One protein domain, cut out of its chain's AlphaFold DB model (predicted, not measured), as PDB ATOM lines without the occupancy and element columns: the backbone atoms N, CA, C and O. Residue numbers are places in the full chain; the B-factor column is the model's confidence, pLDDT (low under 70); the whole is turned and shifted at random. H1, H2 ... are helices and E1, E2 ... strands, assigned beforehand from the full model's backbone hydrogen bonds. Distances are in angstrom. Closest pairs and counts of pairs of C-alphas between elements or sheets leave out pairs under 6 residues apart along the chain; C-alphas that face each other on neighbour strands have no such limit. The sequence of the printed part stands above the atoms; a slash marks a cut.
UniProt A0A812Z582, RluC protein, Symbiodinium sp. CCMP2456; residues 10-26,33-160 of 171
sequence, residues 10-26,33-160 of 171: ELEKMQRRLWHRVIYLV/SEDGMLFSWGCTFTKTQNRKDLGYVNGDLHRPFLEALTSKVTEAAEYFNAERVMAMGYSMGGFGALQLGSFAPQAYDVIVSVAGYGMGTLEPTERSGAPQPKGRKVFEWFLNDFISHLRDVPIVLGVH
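AT A GLANCE: This is residues 10 to 26 and 33 to 160 of the 171 residues of the protein "RluC protein" of Symbiodinium sp. CCMP2456 (UniProt A0A812Z582). A small three-stranded sheet, E3, E4 and E5, has helix H3 packed along one face near the middle of the domain; the long helix H2 makes a corner with H3, its residues 66 to 70 meeting residues 100 to 103 of H3, and the hairpin E1 and E2 lies beyond H3 from the sheet. H1 and H4 lie far out at opposite ends of the longest axis. The 145 printed residues hold six named helices and five named strands, in the order H1 E1 E2 H2 E3 H3 E4 H4 H5 H6 E5. The sheet has the order E3, E4, E5, parallel; E1 and E2 are antiparallel; the class is mixed, helices and strands. The whole is compact, with a radius of gyration of the C-alphas of 16.5 A and spans of 49 by 34 by 30 A.

IN THESE COORDINATES: H1, residues 10 to 17, begins at C-alpha 10 (327.047, 151.420, 206.544) and is 10.7 A long. E1, residues 37 to 40, and E2, residues 43 to 46, are 10.3 A and 10.4 A. H2, residues 63 to 79, is the longest helix at 24.0 A. E3, residues 86 to 90, is 13.6 A; H3, residues 92 to 103, is 16.4 A; E4, residues 110 to 114, is 13.1 A. H4, residues 125 to 128, is 5.4 A, H5, residues 134 to 145, 16.2 A, and H6, residues 147 to 152, 10.4 A. E5, residues 155 to 159, is 13.0 A and ends at C-alpha 159 (323.333, 175.715, 212.779).

HOW THE PARTS SIT: E3 and E4 pair with N 87 and O 110 at 3.0 A, E4 and E5 with N 159 and O 113 at 2.8 A. H3 is on one face of this sheet, two layers, at a height of 7.4 A. E3, H3, E4 form a strand-helix-strand unit, two parallel neighbour strands with a helix between, with a right-handed crossover; E4, H4 H5 H6, E5 form another. H3 touches H6 at a steep tilt of 60 degrees, closest at the C-alphas of Ser 102 and His 149, 4.9 A. H2 and H3 only just touch, with 3 pairs of C-alphas within 8 A, the closest those of Leu 66 and Leu 100, 6.7 A. In the hairpin E1 and E2, N 38 and O 45 are 2.7 A apart. H5 and H6 meet only through their link, and H4 and H5 are apart; H1 touches no helix. In H1, H2, H3 and H5 every O i to N i+4 pair is within hydrogen-bond range; in H6 0 of 2 are, beside 3 of 3 O i to N i+3 pairs, and H4 is too short for an O i to N i+4 pair, with 0 of 1 O i to N i+3 pairs within range.

THE WHOLE: The two C-alphas farthest apart are those of Arg 16 and Pro 133, 50.5 A. Residues 27 to 32 are not printed, and C-alphas 26 and 33 are 20.7 A apart across the cut. The link E2 to H2 is long, 16 residues. The mean pLDDT of the printed part is 92.3, and residues 52 to 53 are under 70.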
ATOM      1  N   GLU A  10     327.252 150.374 205.537       90.62
ATOM      2  CA  GLU A  10     327.047 151.420 206.544       90.62
ATOM      3  C   GLU A  10     325.685 152.091 206.359       90.62
ATOM      4  O   GLU A  10     324.971 152.299 207.341       90.62
ATOM      5  N   LEU A  11     325.265 152.319 205.109       87.75
ATOM      6  CA  LEU A  11     323.911 152.787 204.802       87.75
ATOM      7  C   LEU A  11     322.852 151.784 205.282       87.75
ATOM      8  O   LEU A  11     321.876 152.172 205.915       87.75
ATOM      9  N   GLU A  12     323.071 150.484 205.075       89.00
ATOM     10  CA  GLU A  12     322.167 149.428 205.547       89.00
ATOM     11  C   GLU A  12     322.095 149.364 207.085       89.00
ATOM     12  O   GLU A  12     321.020 149.220 207.673       89.00
ATOM     13  N   LYS A  13     323.237 149.488 207.778       92.69
ATOM     14  CA  LYS A  13     323.269 149.574 209.248       92.69
ATOM     15  C   LYS A  13     322.496 150.791 209.754       92.69
ATOM     16  O   LYS A  13     321.728 150.651 210.704       92.69
ATOM     17  N   MET A  14     322.684 151.953 209.131       90.19
ATOM     18  CA  MET A  14     321.957 153.175 209.470       90.19
ATOM     19  C   MET A  14     320.451 152.987 209.258       90.19
ATOM     20  O   MET A  14     319.669 153.224 210.174       90.19
ATOM     21  N   GLN A  15     320.055 152.436 208.111       90.81
ATOM     22  CA  GLN A  15     318.665 152.157 207.766       90.81
ATOM     23  C   GLN A  15     317.966 151.242 208.788       90.81
ATOM     24  O   GLN A  15     316.820 151.488 209.162       90.81
ATOM     25  N   ARG A  16     318.654 150.209 209.294       91.31
ATOM     26  CA  ARG A  16     318.113 149.330 210.349       91.31
ATOM     27  C   ARG A  16     317.938 150.030 211.698       91.31
ATOM     28  O   ARG A  16     317.057 149.650 212.462       91.31
ATOM     29  N   ARG A  17     318.786 151.013 212.008       93.56
ATOM     30  CA  ARG A  17     318.802 151.711 213.306       93.56
ATOM     31  C   ARG A  17     317.844 152.889 213.376       93.56
ATOM     32  O   ARG A  17     317.376 153.201 214.460       93.56
ATOM     33  N   LEU A  18     317.573 153.536 212.247       90.06
ATOM     34  CA  LEU A  18     316.692 154.699 212.201       90.06
ATOM     35  C   LEU A  18     315.217 154.339 212.388       90.06
ATOM     36  O   LEU A  18     314.426 155.240 212.625       90.06
ATOM     37  N   TRP A  19     314.832 153.063 212.244       88.31
ATOM     38  CA  TRP A  19     313.437 152.586 212.291       88.31
ATOM     39  C   TRP A  19     312.466 153.303 211.330       88.31
ATOM     40  O   TRP A  19     311.269 153.036 211.336       88.31
ATOM     41  N   HIS A  20     312.997 154.134 210.436       86.69
ATOM     42  CA  HIS A  20     312.308 154.837 209.365       86.69
ATOM     43  C   HIS A  20     313.015 154.536 208.055       86.69
ATOM     44  O   HIS A  20     314.246 154.531 208.017       86.69
ATOM     45  N   ARG A  21     312.262 154.310 206.974       90.62
ATOM     46  CA  ARG A  21     312.822 154.160 205.626       90.62
ATOM     47  C   ARG A  21     313.363 155.505 205.142       90.62
ATOM     48  O   ARG A  21     312.581 156.426 204.946       90.62
ATOM     49  N   VAL A  22     314.674 155.603 204.927       91.94
ATOM     50  CA  VAL A  22     315.330 156.810 204.412       91.94
ATOM     51  C   VAL A  22     315.860 156.538 203.014       91.94
ATOM     52  O   VAL A  22     316.602 155.584 202.782       91.94
ATOM     53  N   ILE A  23     315.468 157.389 202.072       92.38
ATOM     54  CA  ILE A  23     315.952 157.349 200.697       92.38
ATOM     55  C   ILE A  23     316.946 158.490 200.522       92.38
ATOM     56  O   ILE A  23     316.600 159.654 200.694       92.38
ATOM     57  N   TYR A  24     318.188 158.146 200.190       89.50
ATOM     58  CA  TYR A  24     319.237 159.127 199.933       89.50
ATOM     59  C   TYR A  24     319.286 159.444 198.444       89.50
ATOM     60  O   TYR A  24     319.497 158.550 197.624       89.50
ATOM     61  N   LEU A  25     319.143 160.723 198.106       89.94
ATOM     62  CA  LEU A  25     319.404 161.240 196.770       89.94
ATOM     63  C   LEU A  25     320.690 162.061 196.826       89.94
ATOM     64  O   LEU A  25     320.787 163.029 197.576       89.94
ATOM     65  N   VAL A  26     321.690 161.652 196.045       83.81
ATOM     66  CA  VAL A  26     322.980 162.344 195.953       83.81
ATOM     67  C   VAL A  26     323.168 162.783 194.505       83.81
ATOM     68  O   VAL A  26     323.337 161.922 193.639       83.81
ATOM     69  N   SER A  33     332.774 172.826 182.397       89.31
ATOM     70  CA  SER A  33     332.395 173.164 181.027       89.31
ATOM     71  C   SER A  33     333.624 173.481 180.167       89.31
ATOM     72  O   SER A  33     334.714 173.760 180.675       89.31
ATOM     73  N   GLU A  34     333.447 173.464 178.844       90.44
ATOM     74  CA  GLU A  34     334.524 173.740 177.880       90.44
ATOM     75  C   GLU A  34     335.092 175.164 178.001       90.44
ATOM     76  O   GLU A  34     336.283 175.377 177.780       90.44
ATOM     77  N   ASP A  35     334.269 176.132 178.414       88.69
ATOM     78  CA  ASP A  35     334.662 177.521 178.682       88.69
ATOM     79  C   ASP A  35     335.296 177.722 180.076       88.69
ATOM     80  O   ASP A  35     335.667 178.837 180.447       88.69
ATOM     81  N   GLY A  36     335.485 176.640 180.841       90.06
ATOM     82  CA  GLY A  36     336.200 176.651 182.116       90.06
ATOM     83  C   GLY A  36     335.352 177.042 183.326       90.06
ATOM     84  O   GLY A  36     335.920 177.374 184.378       90.06
ATOM     85  N   MET A  37     334.022 176.996 183.212       90.88
ATOM     86  CA  MET A  37     333.136 177.116 184.366       90.88
ATOM     87  C   MET A  37     333.204 175.845 185.211       90.88
ATOM     88  O   MET A  37     333.225 174.711 184.733       90.88
ATOM     89  N   LEU A  38     333.253 176.068 186.511       91.81
ATOM     90  CA  LEU A  38     333.192 175.081 187.568       91.81
ATOM     91  C   LEU A  38     331.811 175.133 188.212       91.81
ATOM     92  O   LEU A  38     331.042 176.077 188.011       91.81
ATOM     93  N   PHE A  39     331.519 174.117 189.014       90.44
ATOM     94  CA  PHE A  39     330.211 173.933 189.612       90.44
ATOM     95  C   PHE A  39     330.311 173.573 191.090       90.44
ATOM     96  O   PHE A  39     331.164 172.785 191.504       90.44
ATOM     97  N   SER A  40     329.401 174.106 191.900       88.62
ATOM     98  CA  SER A  40     329.159 173.627 193.261       88.62
ATOM     99  C   SER A  40     327.696 173.804 193.647       88.62
ATOM    100  O   SER A  40     327.203 174.929 193.694       88.62
ATOM    101  N   TRP A  41     327.040 172.682 193.960       87.56
ATOM    102  CA  TRP A  41     325.633 172.560 194.364       87.56
ATOM    103  C   TRP A  41     324.617 173.170 193.409       87.56
ATOM    104  O   TRP A  41     324.001 172.432 192.666       87.56
ATOM    105  N   GLY A  42     324.416 174.478 193.423       91.44
ATOM    106  CA  GLY A  42     323.526 175.188 192.510       91.44
ATOM    107  C   GLY A  42     324.178 176.409 191.886       91.44
ATOM    108  O   GLY A  42     323.471 177.255 191.353       91.44
ATOM    109  N   CYS A  43     325.501 176.546 191.993       92.56
ATOM    110  CA  CYS A  43     326.237 177.712 191.533       92.56
ATOM    111  C   CYS A  43     327.317 177.336 190.518       92.56
ATOM    112  O   CYS A  43     328.100 176.408 190.742       92.56
ATOM    113  N   THR A  44     327.378 178.089 189.423       92.88
ATOM    114  CA  THR A  44     328.477 178.056 188.460       92.88
ATOM    115  C   THR A  44     329.412 179.235 188.655       92.88
ATOM    116  O   THR A  44     328.991 180.353 188.949       92.88
ATOM    117  N   PHE A  45     330.707 178.989 188.491       91.62
ATOM    118  CA  PHE A  45     331.735 180.003 188.695       91.62
ATOM    119  C   PHE A  45     333.010 179.674 187.929       91.62
ATOM    120  O   PHE A  45     333.335 178.524 187.680       91.62
ATOM    121  N   THR A  46     333.803 180.683 187.620       90.00
ATOM    122  CA  THR A  46     335.152 180.529 187.075       90.00
ATOM    123  C   THR A  46     336.167 180.272 188.190       90.00
ATOM    124  O   THR A  46     336.019 180.725 189.327       90.00
ATOM    125  N   LYS A  47     337.296 179.638 187.853       86.12
ATOM    126  CA  LYS A  47     338.419 179.450 188.792       86.12
ATOM    127  C   LYS A  47     338.949 180.766 189.382       86.12
ATOM    128  O   LYS A  47     339.587 180.753 190.428       86.12
ATOM    129  N   THR A  48     338.757 181.903 188.712       84.44
ATOM    130  CA  THR A  48     339.150 183.226 189.222       84.44
ATOM    131  C   THR A  48     338.176 183.771 190.263       84.44
ATOM    132  O   THR A  48     338.625 184.490 191.151       84.44
ATOM    133  N   GLN A  49     336.887 183.417 190.197       83.38
ATOM    134  CA  GLN A  49     335.865 183.897 191.132       83.38
ATOM    135  C   GLN A  49     335.992 183.293 192.538       83.38
ATOM    136  O   GLN A  49     335.746 184.019 193.499       83.38
ATOM    137  N   ASN A  50     336.416 182.027 192.660       80.94
ATOM    138  CA  ASN A  50     336.523 181.307 193.940       80.94
ATOM    139  C   ASN A  50     337.928 180.719 194.161       80.94
ATOM    140  O   ASN A  50     338.126 179.506 194.148       80.94
ATOM    141  N   ARG A  51     338.944 181.577 194.326       74.88
ATOM    142  CA  ARG A  51     340.321 181.147 194.649       74.88
ATOM    143  C   ARG A  51     340.539 181.109 196.161       74.88
ATOM    144  O   ARG A  51     340.280 182.116 196.786       74.88
ATOM    145  N   LYS A  52     341.197 180.067 196.691       69.06
ATOM    146  CA  LYS A  52     341.679 179.966 198.092       69.06
ATOM    147  C   LYS A  52     340.604 179.728 199.173       69.06
ATOM    148  O   LYS A  52     340.768 180.243 200.269       69.06
ATOM    149  N   ASP A  53     339.558 178.949 198.888       67.75
ATOM    150  CA  ASP A  53     338.570 178.503 199.895       67.75
ATOM    151  C   ASP A  53     338.033 179.649 200.774       67.75
ATOM    152  O   ASP A  53     338.200 179.673 201.989       67.75
ATOM    153  N   LEU A  54     337.409 180.631 200.122       70.81
ATOM    154  CA  LEU A  54     337.157 181.975 200.654       70.81
ATOM    155  C   LEU A  54     336.078 182.065 201.748       70.81
ATOM    156  O   LEU A  54     335.788 183.158 202.223       70.81
ATOM    157  N   GLY A  55     335.432 180.953 202.100       71.50
ATOM    158  CA  GLY A  55     334.299 180.972 203.030       71.50
ATOM    159  C   GLY A  55     333.012 181.572 202.463       71.50
ATOM    160  O   GLY A  55     332.073 181.820 203.208       71.50
ATOM    161  N   TYR A  56     332.956 181.804 201.152       80.06
ATOM    162  CA  TYR A  56     331.763 182.210 200.416       80.06
ATOM    163  C   TYR A  56     331.862 181.753 198.959       80.06
ATOM    164  O   TYR A  56     332.939 181.383 198.481       80.06
ATOM    165  N   VAL A  57     330.742 181.819 198.233       83.94
ATOM    166  CA  VAL A  57     330.709 181.514 196.796       83.94
ATOM    167  C   VAL A  57     330.392 182.770 195.989       83.94
ATOM    168  O   VAL A  57     329.385 183.439 196.208       83.94
ATOM    169  N   ASN A  58     331.255 183.102 195.035       87.00
ATOM    170  CA  ASN A  58     331.009 184.110 194.007       87.00
ATOM    171  C   ASN A  58     330.791 183.412 192.664       87.00
ATOM    172  O   ASN A  58     331.655 182.680 192.189       87.00
ATOM    173  N   GLY A  59     329.636 183.636 192.060       89.62
ATOM    174  CA  GLY A  59     329.205 182.960 190.847       89.62
ATOM    175  C   GLY A  59     327.746 183.269 190.564       89.62
ATOM    176  O   GLY A  59     327.182 184.188 191.159       89.62
ATOM    177  N   ASP A  60     327.146 182.476 189.692       92.12
ATOM    178  CA  ASP A  60     325.757 182.620 189.273       92.12
ATOM    179  C   ASP A  60     324.971 181.361 189.629       92.12
ATOM    180  O   ASP A  60     325.519 180.255 189.657       92.12
ATOM    181  N   LEU A  61     323.680 181.509 189.925       93.38
ATOM    182  CA  LEU A  61     322.815 180.356 190.159       93.38
ATOM    183  C   LEU A  61     322.578 179.599 188.851       93.38
ATOM    184  O   LEU A  61     322.073 180.148 187.870       93.38
ATOM    185  N   HIS A  62     322.858 178.304 188.863       94.25
ATOM    186  CA  HIS A  62     322.641 177.414 187.738       94.25
ATOM    187  C   HIS A  62     321.227 176.826 187.783       94.25
ATOM    188  O   HIS A  62     321.012 175.664 188.146       94.25
ATOM    189  N   ARG A  63     320.247 177.651 187.401       94.50
ATOM    190  CA  ARG A  63     318.815 177.303 187.416       94.50
ATOM    191  C   ARG A  63     318.488 175.958 186.756       94.50
ATOM    192  O   ARG A  63     317.828 175.171 187.423       94.50
ATOM    193  N   PRO A  64     319.015 175.604 185.562       94.25
ATOM    194  CA  PRO A  64     318.678 174.321 184.940       94.25
ATOM    195  C   PRO A  64     319.055 173.107 185.797       94.25
ATOM    196  O   PRO A  64     318.384 172.080 185.764       94.25
ATOM    197  N   PHE A  65     320.121 173.220 186.597       94.06
ATOM    198  CA  PHE A  65     320.498 172.147 187.515       94.06
ATOM    199  C   PHE A  65     319.547 172.092 188.709       94.06
ATOM    200  O   PHE A  65     319.112 171.007 189.079       94.06
ATOM    201  N   LEU A  66     319.220 173.243 189.303       95.44
ATOM    202  CA  LEU A  66     318.293 173.310 190.434       95.44
ATOM    203  C   LEU A  66     316.902 172.783 190.048       95.44
ATOM    204  O   LEU A  66     316.304 172.037 190.819       95.44
ATOM    205  N   GLU A  67     316.431 173.089 188.837       96.38
ATOM    206  CA  GLU A  67     315.195 172.547 188.257       96.38
ATOM    207  C   GLU A  67     315.276 171.029 188.087       96.38
ATOM    208  O   GLU A  67     314.416 170.307 188.593       96.38
ATOM    209  N   ALA A  68     316.330 170.529 187.434       95.06
ATOM    210  CA  ALA A  68     316.503 169.099 187.193       95.06
ATOM    211  C   ALA A  68     316.626 168.295 188.497       95.06
ATOM    212  O   ALA A  68     316.013 167.236 188.634       95.06
ATOM    213  N   LEU A  69     317.389 168.802 189.468       95.31
ATOM    214  CA  LEU A  69     317.549 168.167 190.771       95.31
ATOM    215  C   LEU A  69     316.232 168.170 191.550       95.31
ATOM    216  O   LEU A  69     315.830 167.125 192.050       95.31
ATOM    217  N   THR A  70     315.532 169.305 191.600       96.44
ATOM    218  CA  THR A  70     314.226 169.397 192.270       96.44
ATOM    219  C   THR A  70     313.214 168.444 191.634       96.44
ATOM    220  O   THR A  70     312.541 167.717 192.356       96.44
ATOM    221  N   SER A  71     313.166 168.356 190.300       97.12
ATOM    222  CA  SER A  71     312.319 167.381 189.596       97.12
ATOM    223  C   SER A  71     312.607 165.955 190.062       97.12
ATOM    224  O   SER A  71     311.685 165.209 190.378       97.12
ATOM    225  N   LYS A  72     313.886 165.572 190.173       97.00
ATOM    226  CA  LYS A  72     314.270 164.228 190.632       97.00
ATOM    227  C   LYS A  72     313.963 163.977 192.103       97.00
ATOM    228  O   LYS A  72     313.639 162.846 192.453       97.00
ATOM    229  N   VAL A  73     314.039 165.003 192.948       97.00
ATOM    230  CA  VAL A  73     313.600 164.921 194.346       97.00
ATOM    231  C   VAL A  73     312.098 164.648 194.413       97.00
ATOM    232  O   VAL A  73     311.703 163.697 195.084       97.00
ATOM    233  N   THR A  74     311.278 165.400 193.674       97.62
ATOM    234  CA  THR A  74     309.822 165.202 193.639       97.62
ATOM    235  C   THR A  74     309.450 163.830 193.078       97.62
ATOM    236  O   THR A  74     308.695 163.100 193.714       97.62
ATOM    237  N   GLU A  75     310.045 163.419 191.952       97.69
ATOM    238  CA  GLU A  75     309.832 162.085 191.368       97.69
ATOM    239  C   GLU A  75     310.180 160.963 192.361       97.69
ATOM    240  O   GLU A  75     309.448 159.981 192.482       97.69
ATOM    241  N   ALA A  76     311.295 161.094 193.090       97.25
ATOM    242  CA  ALA A  76     311.694 160.110 194.090       97.25
ATOM    243  C   ALA A  76     310.736 160.097 195.290       97.25
ATOM    244  O   ALA A  76     310.367 159.021 195.764       97.25
ATOM    245  N   ALA A  77     310.321 161.271 195.774       97.81
ATOM    246  CA  ALA A  77     309.371 161.392 196.872       97.81
ATOM    247  C   ALA A  77     308.030 160.733 196.522       97.81
ATOM    248  O   ALA A  77     307.522 159.936 197.311       97.81
ATOM    249  N   GLU A  78     307.510 160.978 195.318       97.94
ATOM    250  CA  GLU A  78     306.295 160.339 194.806       97.94
ATOM    251  C   GLU A  78     306.471 158.823 194.662       97.94
ATOM    252  O   GLU A  78     305.670 158.051 195.190       97.94
ATOM    253  N   TYR A  79     307.548 158.376 194.009       97.88
ATOM    254  CA  TYR A  79     307.800 156.953 193.761       97.88
ATOM    255  C   TYR A  79     307.903 156.134 195.055       97.88
ATOM    256  O   TYR A  79     307.414 155.005 195.130       97.88
ATOM    257  N   PHE A  80     308.539 156.693 196.085       96.88
ATOM    258  CA  PHE A  80     308.697 156.028 197.377       96.88
ATOM    259  C   PHE A  80     307.579 156.343 198.378       96.88
ATOM    260  O   PHE A  80     307.633 155.811 199.490       96.88
ATOM    261  N   ASN A  81     306.581 157.150 197.994       96.50
ATOM    262  CA  ASN A  81     305.535 157.673 198.874       96.50
ATOM    263  C   ASN A  81     306.131 158.249 200.173       96.50
ATOM    264  O   ASN A  81     305.778 157.842 201.282       96.50
ATOM    265  N   ALA A  82     307.130 159.118 200.015       97.25
ATOM    266  CA  ALA A  82     307.854 159.712 201.125       97.25
ATOM    267  C   ALA A  82     306.914 160.591 201.961       97.25
ATOM    268  O   ALA A  82     306.220 161.452 201.431       97.25
ATOM    269  N   GLU A  83     306.918 160.391 203.280       96.81
ATOM    270  CA  GLU A  83     306.126 161.218 204.199       96.81
ATOM    271  C   GLU A  83     306.680 162.645 204.302       96.81
ATOM    272  O   GLU A  83     305.920 163.590 204.500       96.81
ATOM    273  N   ARG A  84     308.008 162.782 204.201       97.25
ATOM    274  CA  ARG A  84     308.734 164.048 204.308       97.25
ATOM    275  C   ARG A  84     309.916 164.085 203.356       97.25
ATOM    276  O   ARG A  84     310.597 163.074 203.168       97.25
ATOM    277  N   VAL A  85     310.210 165.274 202.846       98.19
ATOM    278  CA  VAL A  85     311.393 165.577 202.042       98.19
ATOM    279  C   VAL A  85     312.266 166.580 202.789       98.19
ATOM    280  O   VAL A  85     311.815 167.651 203.194       98.19
ATOM    281  N   MET A  86     313.541 166.236 202.969       97.56
ATOM    282  CA  MET A  86     314.515 167.063 203.680       97.56
ATOM    283  C   MET A  86     315.737 167.325 202.801       97.56
ATOM    284  O   MET A  86     316.334 166.379 202.290       97.56
ATOM    285  N   ALA A  87     316.158 168.589 202.701       97.12
ATOM    286  CA  ALA A  87     317.495 168.936 202.224       97.12
ATOM    287  C   ALA A  87     318.373 169.323 203.416       97.12
ATOM    288  O   ALA A  87     318.058 170.236 204.177       97.12
ATOM    289  N   MET A  88     319.489 168.618 203.582       95.94
ATOM    290  CA  MET A  88     320.419 168.841 204.682       95.94
ATOM    291  C   MET A  88     321.852 168.816 204.173       95.94
ATOM    292  O   MET A  88     322.216 167.950 203.376       95.94
ATOM    293  N   GLY A  89     322.692 169.699 204.706       94.31
ATOM    294  CA  GLY A  89     324.120 169.597 204.465       94.31
ATOM    295  C   GLY A  89     324.988 170.404 205.420       94.31
ATOM    296  O   GLY A  89     324.523 171.273 206.156       94.31
ATOM    297  N   TYR A  90     326.277 170.074 205.386       93.62
ATOM    298  CA  TYR A  90     327.337 170.717 206.155       93.62
ATOM    299  C   TYR A  90     328.287 171.482 205.227       93.62
ATOM    300  O   TYR A  90     328.619 170.969 204.152       93.62
ATOM    301  N   SER A  91     328.761 172.665 205.635       92.56
ATOM    302  CA  SER A  91     329.696 173.488 204.857       92.56
ATOM    303  C   SER A  91     329.115 173.778 203.465       92.56
ATOM    304  O   SER A  91     328.008 174.308 203.350       92.56
ATOM    305  N   MET A  92     329.776 173.354 202.386       90.31
ATOM    306  CA  MET A  92     329.250 173.504 201.025       90.31
ATOM    307  C   MET A  92     327.885 172.827 200.856       90.31
ATOM    308  O   MET A  92     327.050 173.322 200.110       90.31
ATOM    309  N   GLY A  93     327.626 171.726 201.567       92.69
ATOM    310  CA  GLY A  93     326.307 171.095 201.581       92.69
ATOM    311  C   GLY A  93     325.231 171.951 202.248       92.69
ATOM    312  O   GLY A  93     324.085 171.908 201.816       92.69
ATOM    313  N   GLY A  94     325.584 172.737 203.269       95.00
ATOM    314  CA  GLY A  94     324.658 173.681 203.897       95.00
ATOM    315  C   GLY A  94     324.281 174.803 202.931       95.00
ATOM    316  O   GLY A  94     323.103 175.116 202.781       95.00
ATOM    317  N   PHE A  95     325.261 175.309 202.174       94.31
ATOM    318  CA  PHE A  95     325.011 176.225 201.058       94.31
ATOM    319  C   PHE A  95     324.055 175.613 200.021       94.31
ATOM    320  O   PHE A  95     323.065 176.240 199.652       94.31
ATOM    321  N   GLY A  96     324.286 174.361 199.613       95.06
ATOM    322  CA  GLY A  96     323.386 173.647 198.704       95.06
ATOM    323  C   GLY A  96     321.965 173.474 199.249       95.06
ATOM    324  O   GLY A  96     321.001 173.657 198.509       95.06
ATOM    325  N   ALA A  97     321.813 173.178 200.544       96.25
ATOM    326  CA  ALA A  97     320.505 173.055 201.185       96.25
ATOM    327  C   ALA A  97     319.732 174.383 201.167       96.25
ATOM    328  O   ALA A  97     318.560 174.399 200.794       96.25
ATOM    329  N   LEU A  98     320.402 175.500 201.485       96.44
ATOM    330  CA  LEU A  98     319.818 176.838 201.356       96.44
ATOM    331  C   LEU A  98     319.395 177.112 199.910       96.44
ATOM    332  O   LEU A  98     318.287 177.583 199.676       96.44
ATOM    333  N   GLN A  99     320.238 176.756 198.934       96.38
ATOM    334  CA  GLN A  99     319.919 176.981 197.529       96.38
ATOM    335  C   GLN A  99     318.675 176.219 197.069       96.38
ATOM    336  O   GLN A  99     317.835 176.782 196.370       96.38
ATOM    337  N   LEU A 100     318.556 174.947 197.452       96.56
ATOM    338  CA  LEU A 100     317.428 174.098 197.071       96.56
ATOM    339  C   LEU A 100     316.123 174.569 197.708       96.56
ATOM    340  O   LEU A 100     315.124 174.723 197.003       96.56
ATOM    341  N   GLY A 101     316.151 174.861 199.010       97.31
ATOM    342  CA  GLY A 101     314.984 175.371 199.725       97.31
ATOM    343  C   GLY A 101     314.513 176.724 199.198       97.31
ATOM    344  O   GLY A 101     313.318 176.944 199.062       97.31
ATOM    345  N   SER A 102     315.437 177.620 198.849       97.56
ATOM    346  CA  SER A 102     315.102 178.914 198.248       97.56
ATOM    347  C   SER A 102     314.576 178.807 196.819       97.56
ATOM    348  O   SER A 102     313.758 179.623 196.390       97.56
ATOM    349  N   PHE A 103     315.075 177.835 196.053       97.75
ATOM    350  CA  PHE A 103     314.710 177.674 194.650       97.75
ATOM    351  C   PHE A 103     313.291 177.126 194.475       97.75
ATOM    352  O   PHE A 103     312.542 177.617 193.632       97.75
ATOM    353  N   ALA A 104     312.939 176.103 195.254       97.88
ATOM    354  CA  ALA A 104     311.660 175.410 195.168       97.88
ATOM    355  C   ALA A 104     311.164 175.024 196.572       97.88
ATOM    356  O   ALA A 104     311.147 173.837 196.907       97.88
ATOM    357  N   PRO A 105     310.772 176.003 197.409       98.12
ATOM    358  CA  PRO A 105     310.428 175.766 198.813       98.12
ATOM    359  C   PRO A 105     309.326 174.718 198.997       98.12
ATOM    360  O   PRO A 105     309.393 173.903 199.908       98.12
ATOM    361  N   GLN A 106     308.368 174.655 198.072       98.12
ATOM    362  CA  GLN A 106     307.269 173.689 198.078       98.12
ATOM    363  C   GLN A 106     307.698 172.223 197.904       98.12
ATOM    364  O   GLN A 106     306.887 171.329 198.126       98.12
ATOM    365  N   ALA A 107     308.932 171.962 197.462       98.19
ATOM    366  CA  ALA A 107     309.449 170.606 197.285       98.19
ATOM    367  C   ALA A 107     310.055 170.019 198.572       98.19
ATOM    368  O   ALA A 107     310.426 168.846 198.582       98.19
ATOM    369  N   TYR A 108     310.180 170.815 199.640       98.44
ATOM    370  CA  TYR A 108     310.863 170.419 200.869       98.44
ATOM    371  C   TYR A 108     310.010 170.735 202.101       98.44
ATOM    372  O   TYR A 108     309.494 171.836 202.257       98.44
ATOM    373  N   ASP A 109     309.923 169.784 203.029       98.62
ATOM    374  CA  ASP A 109     309.339 170.015 204.354       98.62
ATOM    375  C   ASP A 109     310.359 170.650 205.309       98.62
ATOM    376  O   ASP A 109     309.997 171.389 206.228       98.62
ATOM    377  N   VAL A 110     311.641 170.312 205.124       98.56
ATOM    378  CA  VAL A 110     312.719 170.663 206.052       98.56
ATOM    379  C   VAL A 110     313.993 171.049 205.302       98.56
ATOM    380  O   VAL A 110     314.491 170.290 204.467       98.56
ATOM    381  N   ILE A 111     314.575 172.189 205.674       98.44
ATOM    382  CA  ILE A 111     315.911 172.624 205.253       98.44
ATOM    383  C   ILE A 111     316.820 172.714 206.479       98.44
ATOM    384  O   ILE A 111     316.507 173.407 207.445       98.44
ATOM    385  N   VAL A 112     317.967 172.035 206.435       98.19
ATOM    386  CA  VAL A 112     318.989 172.079 207.493       98.19
ATOM    387  C   VAL A 112     320.327 172.505 206.897       98.19
ATOM    388  O   VAL A 112     320.944 171.770 206.123       98.19
ATOM    389  N   SER A 113     320.804 173.678 207.301       97.25
ATOM    390  CA  SER A 113     322.110 174.207 206.912       97.25
ATOM    391  C   SER A 113     323.036 174.242 208.122       97.25
ATOM    392  O   SER A 113     322.770 174.950 209.092       97.25
ATOM    393  N   VAL A 114     324.120 173.463 208.085       96.88
ATOM    394  CA  VAL A 114     325.133 173.426 209.149       96.88
ATOM    395  C   VAL A 114     326.427 174.054 208.641       96.88
ATOM    396  O   VAL A 114     327.019 173.532 207.699       96.88
ATOM    397  N   ALA A 115     326.880 175.147 209.257       94.62
ATOM    398  CA  ALA A 115     328.043 175.930 208.813       94.62
ATOM    399  C   ALA A 115     327.984 176.256 207.304       94.62
ATOM    400  O   ALA A 115     328.980 176.163 206.588       94.62
ATOM    401  N   GLY A 116     326.774 176.499 206.787       91.88
ATOM    402  CA  GLY A 116     326.539 176.724 205.367       91.88
ATOM    403  C   GLY A 116     326.843 178.157 204.960       91.88
ATOM    404  O   GLY A 116     326.487 179.091 205.667       91.88
ATOM    405  N   TYR A 117     327.470 178.312 203.798       87.19
ATOM    406  CA  TYR A 117     327.810 179.615 203.229       87.19
ATOM    407  C   TYR A 117     326.611 180.272 202.536       87.19
ATOM    408  O   TYR A 117     325.689 179.584 202.096       87.19
ATOM    409  N   GLY A 118     326.674 181.591 202.355       87.94
ATOM    410  CA  GLY A 118     325.871 182.315 201.369       87.94
ATOM    411  C   GLY A 118     326.605 182.518 200.037       87.94
ATOM    412  O   GLY A 118     327.767 182.132 199.866       87.94
ATOM    413  N   MET A 119     325.931 183.160 199.077       92.12
ATOM    414  CA  MET A 119     326.624 183.778 197.941       92.12
ATOM    415  C   MET A 119     327.133 185.159 198.354       92.12
ATOM    416  O   MET A 119     326.357 185.963 198.849       92.12
ATOM    417  N   GLY A 120     328.407 185.467 198.110       92.56
ATOM    418  CA  GLY A 120     329.030 186.693 198.628       92.56
ATOM    419  C   GLY A 120     329.254 186.669 200.148       92.56
ATOM    420  O   GLY A 120     329.029 185.656 200.798       92.56
ATOM    421  N   THR A 121     329.747 187.778 200.702       92.62
ATOM    422  CA  THR A 121     330.105 187.889 202.130       92.62
ATOM    423  C   THR A 121     330.074 189.342 202.608       92.62
ATOM    424  O   THR A 121     330.352 190.268 201.829       92.62
ATOM    425  N   LEU A 122     329.765 189.550 203.891       92.75
ATOM    426  CA  LEU A 122     329.897 190.831 204.587       92.75
ATOM    427  C   LEU A 122     331.298 191.044 205.168       92.75
ATOM    428  O   LEU A 122     331.616 192.168 205.573       92.75
ATOM    429  N   GLU A 123     332.133 190.004 205.196       91.19
ATOM    430  CA  GLU A 123     333.471 190.073 205.764       91.19
ATOM    431  C   GLU A 123     334.374 191.066 205.012       91.19
ATOM    432  O   GLU A 123     334.311 191.169 203.776       91.19
ATOM    433  N   PRO A 124     335.264 191.779 205.732       88.75
ATOM    434  CA  PRO A 124     336.270 192.637 205.116       88.75
ATOM    435  C   PRO A 124     337.171 191.872 204.137       88.75
ATOM    436  O   PRO A 124     337.490 190.699 204.353       88.75
ATOM    437  N   THR A 125     337.637 192.565 203.092       84.56
ATOM    438  CA  THR A 125     338.515 192.008 202.045       84.56
ATOM    439  C   THR A 125     339.758 191.333 202.629       84.56
ATOM    440  O   THR A 125     340.217 190.321 202.110       84.56
ATOM    441  N   GLU A 126     340.309 191.874 203.715       84.94
ATOM    442  CA  GLU A 126     341.511 191.374 204.385       84.94
ATOM    443  C   GLU A 126     341.308 189.985 205.002       84.94
ATOM    444  O   GLU A 126     342.270 189.223 205.104       84.94
ATOM    445  N   ARG A 127     340.074 189.657 205.407       83.25
ATOM    446  CA  ARG A 127     339.730 188.384 206.050       83.25
ATOM    447  C   ARG A 127     339.236 187.350 205.045       83.25
ATOM    448  O   ARG A 127     339.742 186.234 205.043       83.25
ATOM    449  N   SER A 128     338.299 187.727 204.178       80.31
ATOM    450  CA  SER A 128     337.661 186.792 203.241       80.31
ATOM    451  C   SER A 128     338.344 186.718 201.881       80.31
ATOM    452  O   SER A 128     338.095 185.794 201.119       80.31
ATOM    453  N   GLY A 129     339.169 187.704 201.517       83.12
ATOM    454  CA  GLY A 129     339.683 187.855 200.155       83.12
ATOM    455  C   GLY A 129     338.641 188.359 199.147       83.12
ATOM    456  O   GLY A 129     338.970 188.508 197.965       83.12
ATOM    457  N   ALA A 130     337.410 188.649 199.585       84.75
ATOM    458  CA  ALA A 130     336.353 189.166 198.725       84.75
ATOM    459  C   ALA A 130     336.571 190.633 198.376       84.75
ATOM    460  O   ALA A 130     336.708 191.450 199.283       84.75
ATOM    461  N   PRO A 131     336.513 191.027 197.091       86.19
ATOM    462  CA  PRO A 131     336.552 192.436 196.747       86.19
ATOM    463  C   PRO A 131     335.281 193.126 197.256       86.19
ATOM    464  O   PRO A 131     334.186 192.931 196.718       86.19
ATOM    465  N   GLN A 132     335.420 193.965 198.279       89.56
ATOM    466  CA  GLN A 132     334.343 194.844 198.727       89.56
ATOM    467  C   GLN A 132     334.308 196.137 197.891       89.56
ATOM    468  O   GLN A 132     335.358 196.620 197.464       89.56
ATOM    469  N   PRO A 133     333.115 196.696 197.586       93.00
ATOM    470  CA  PRO A 133     331.784 196.339 198.102       93.00
ATOM    471  C   PRO A 133     331.047 195.261 197.282       93.00
ATOM    472  O   PRO A 133     329.853 195.042 197.483       93.00
ATOM    473  N   LYS A 134     331.701 194.629 196.296       90.31
ATOM    474  CA  LYS A 134     331.039 193.667 195.403       90.31
ATOM    475  C   LYS A 134     330.553 192.431 196.168       90.31
ATOM    476  O   LYS A 134     329.425 192.014 195.933       90.31
ATOM    477  N   GLY A 135     331.367 191.893 197.082       90.94
ATOM    478  CA  GLY A 135     330.994 190.755 197.935       90.94
ATOM    479  C   GLY A 135     329.701 191.006 198.714       90.94
ATOM    480  O   GLY A 135     328.773 190.207 198.624       90.94
ATOM    481  N   ARG A 136     329.603 192.172 199.367       94.38
ATOM    482  CA  ARG A 136     328.398 192.619 200.075       94.38
ATOM    483  C   ARG A 136     327.176 192.710 199.166       94.38
ATOM    484  O   ARG A 136     326.121 192.219 199.535       94.38
ATOM    485  N   LYS A 137     327.309 193.306 197.978       94.44
ATOM    486  CA  LYS A 137     326.178 193.439 197.041       94.44
ATOM    487  C   LYS A 137     325.624 192.082 196.602       94.44
ATOM    488  O   LYS A 137     324.413 191.936 196.488       94.44
ATOM    489  N   VAL A 138     326.500 191.102 196.359       93.88
ATOM    490  CA  VAL A 138     326.084 189.729 196.020       93.88
ATOM    491  C   VAL A 138     325.370 189.079 197.202       93.88
ATOM    492  O   VAL A 138     324.342 188.440 197.008       93.88
ATOM    493  N   PHE A 139     325.876 189.292 198.415       94.69
ATOM    494  CA  PHE A 139     325.268 188.767 199.631       94.69
ATOM    495  C   PHE A 139     323.889 189.360 199.914       94.69
ATOM    496  O   PHE A 139     322.931 188.623 200.120       94.69
ATOM    497  N   GLU A 140     323.754 190.681 199.835       95.06
ATOM    498  CA  GLU A 140     322.473 191.367 200.013       95.06
ATOM    499  C   GLU A 140     321.449 190.936 198.953       95.06
ATOM    500  O   GLU A 140     320.294 190.693 199.293       95.06
ATOM    501  N   TRP A 141     321.862 190.773 197.690       95.00
ATOM    502  CA  TRP A 141     321.007 190.190 196.649       95.00
ATOM    503  C   TRP A 141     320.577 188.762 197.007       95.00
ATOM    504  O   TRP A 141     319.391 188.451 196.995       95.00
ATOM    505  N   PHE A 142     321.518 187.896 197.387       94.75
ATOM    506  CA  PHE A 142     321.213 186.508 197.727       94.75
ATOM    507  C   PHE A 142     320.239 186.406 198.906       94.75
ATOM    508  O   PHE A 142     319.297 185.614 198.864       94.75
ATOM    509  N   LEU A 143     320.419 187.244 199.930       94.06
ATOM    510  CA  LEU A 143     319.515 187.308 201.073       94.06
ATOM    511  C   LEU A 143     318.106 187.769 200.679       94.06
ATOM    512  O   LEU A 143     317.116 187.125 201.032       94.06
ATOM    513  N   ASN A 144     318.015 188.879 199.948       95.38
ATOM    514  CA  ASN A 144     316.737 189.523 199.658       95.38
ATOM    515  C   ASN A 144     315.937 188.780 198.584       95.38
ATOM    516  O   ASN A 144     314.731 188.584 198.742       95.38
ATOM    517  N   ASP A 145     316.602 188.344 197.517       93.81
ATOM    518  CA  ASP A 145     315.957 187.828 196.308       93.81
ATOM    519  C   ASP A 145     315.895 186.295 196.249       93.81
ATOM    520  O   ASP A 145     315.213 185.743 195.385       93.81
ATOM    521  N   PHE A 146     316.610 185.590 197.134       93.69
ATOM    522  CA  PHE A 146     316.656 184.127 197.110       93.69
ATOM    523  C   PHE A 146     316.357 183.493 198.467       93.69
ATOM    524  O   PHE A 146     315.408 182.720 198.600       93.69
ATOM    525  N   ILE A 147     317.113 183.837 199.511       96.00
ATOM    526  CA  ILE A 147     316.920 183.281 200.862       96.00
ATOM    527  C   ILE A 147     315.537 183.610 201.425       96.00
ATOM    528  O   ILE A 147     314.955 182.782 202.121       96.00
ATOM    529  N   SER A 148     314.959 184.757 201.067       96.69
ATOM    530  CA  SER A 148     313.610 185.150 201.493       96.69
ATOM    531  C   SER A 148     312.510 184.138 201.130       96.69
ATOM    532  O   SER A 148     311.501 184.072 201.833       96.69
ATOM    533  N   HIS A 149     312.707 183.307 200.100       98.06
ATOM    534  CA  HIS A 149     311.771 182.244 199.717       98.06
ATOM    535  C   HIS A 149     311.725 181.080 200.717       98.06
ATOM    536  O   HIS A 149     310.738 180.352 200.762       98.06
ATOM    537  N   LEU A 150     312.741 180.926 201.578       97.75
ATOM    538  CA  LEU A 150     312.739 179.905 202.632       97.75
ATOM    539  C   LEU A 150     311.593 180.081 203.632       97.75
ATOM    540  O   LEU A 150     311.264 179.135 204.339       97.75
ATOM    541  N   ARG A 151     310.955 181.257 203.676       97.56
ATOM    542  CA  ARG A 151     309.748 181.495 204.483       97.56
ATOM    543  C   ARG A 151     308.593 180.542 204.150       97.56
ATOM    544  O   ARG A 151     307.709 180.370 204.980       97.56
ATOM    545  N   ASP A 152     308.593 179.978 202.941       98.25
ATOM    546  CA  ASP A 152     307.554 179.070 202.458       98.25
ATOM    547  C   ASP A 152     307.887 177.593 202.775       98.25
ATOM    548  O   ASP A 152     307.059 176.712 202.550       98.25
ATOM    549  N   VAL A 153     309.073 177.313 203.340       98.50
ATOM    550  CA  VAL A 153     309.449 175.995 203.872       98.50
ATOM    551  C   VAL A 153     308.958 175.875 205.324       98.50
ATOM    552  O   VAL A 153     309.273 176.747 206.138       98.50
ATOM    553  N   PRO A 154     308.268 174.785 205.710       98.31
ATOM    554  CA  PRO A 154     307.753 174.618 207.070       98.31
ATOM    555  C   PRO A 154     308.812 174.690 208.179       98.31
ATOM    556  O   PRO A 154     308.562 175.278 209.232       98.31
ATOM    557  N   ILE A 155     309.980 174.071 207.973       98.44
ATOM    558  CA  ILE A 155     311.072 174.061 208.952       98.44
ATOM    559  C   ILE A 155     312.385 174.443 208.276       98.44
ATOM    560  O   ILE A 155     312.864 173.757 207.374       98.44
ATOM    561  N   VAL A 156     313.015 175.495 208.792       98.00
ATOM    562  CA  VAL A 156     314.352 175.933 208.384       98.00
ATOM    563  C   VAL A 156     315.233 176.002 209.623       98.00
ATOM    564  O   VAL A 156     314.943 176.744 210.560       98.00
ATOM    565  N   LEU A 157     316.312 175.219 209.637       98.06
ATOM    566  CA  LEU A 157     317.276 175.175 210.731       98.06
ATOM    567  C   LEU A 157     318.666 175.582 210.232       98.06
ATOM    568  O   LEU A 157     319.302 174.854 209.470       98.06
ATOM    569  N   GLY A 158     319.144 176.731 210.706       96.06
ATOM    570  CA  GLY A 158     320.535 177.155 210.573       96.06
ATOM    571  C   GLY A 158     321.323 176.802 211.833       96.06
ATOM    572  O   GLY A 158     320.940 177.194 212.933       96.06
ATOM    573  N   VAL A 159     322.419 176.063 211.684       96.88
ATOM    574  CA  VAL A 159     323.333 175.715 212.779       96.88
ATOM    575  C   VAL A 159     324.713 176.252 212.440       96.88
ATOM    576  O   VAL A 159     325.303 175.839 211.448       96.88
ATOM    577  N   HIS A 160     325.255 177.138 213.270       96.19
ATOM    578  CA  HIS A 160     326.568 177.731 213.030       96.19
ATOM    579  C   HIS A 160     327.338 177.927 214.335       96.19
ATOM    580  O   HIS A 160     326.753 178.245 215.372       96.19
TER     581      HIS A 160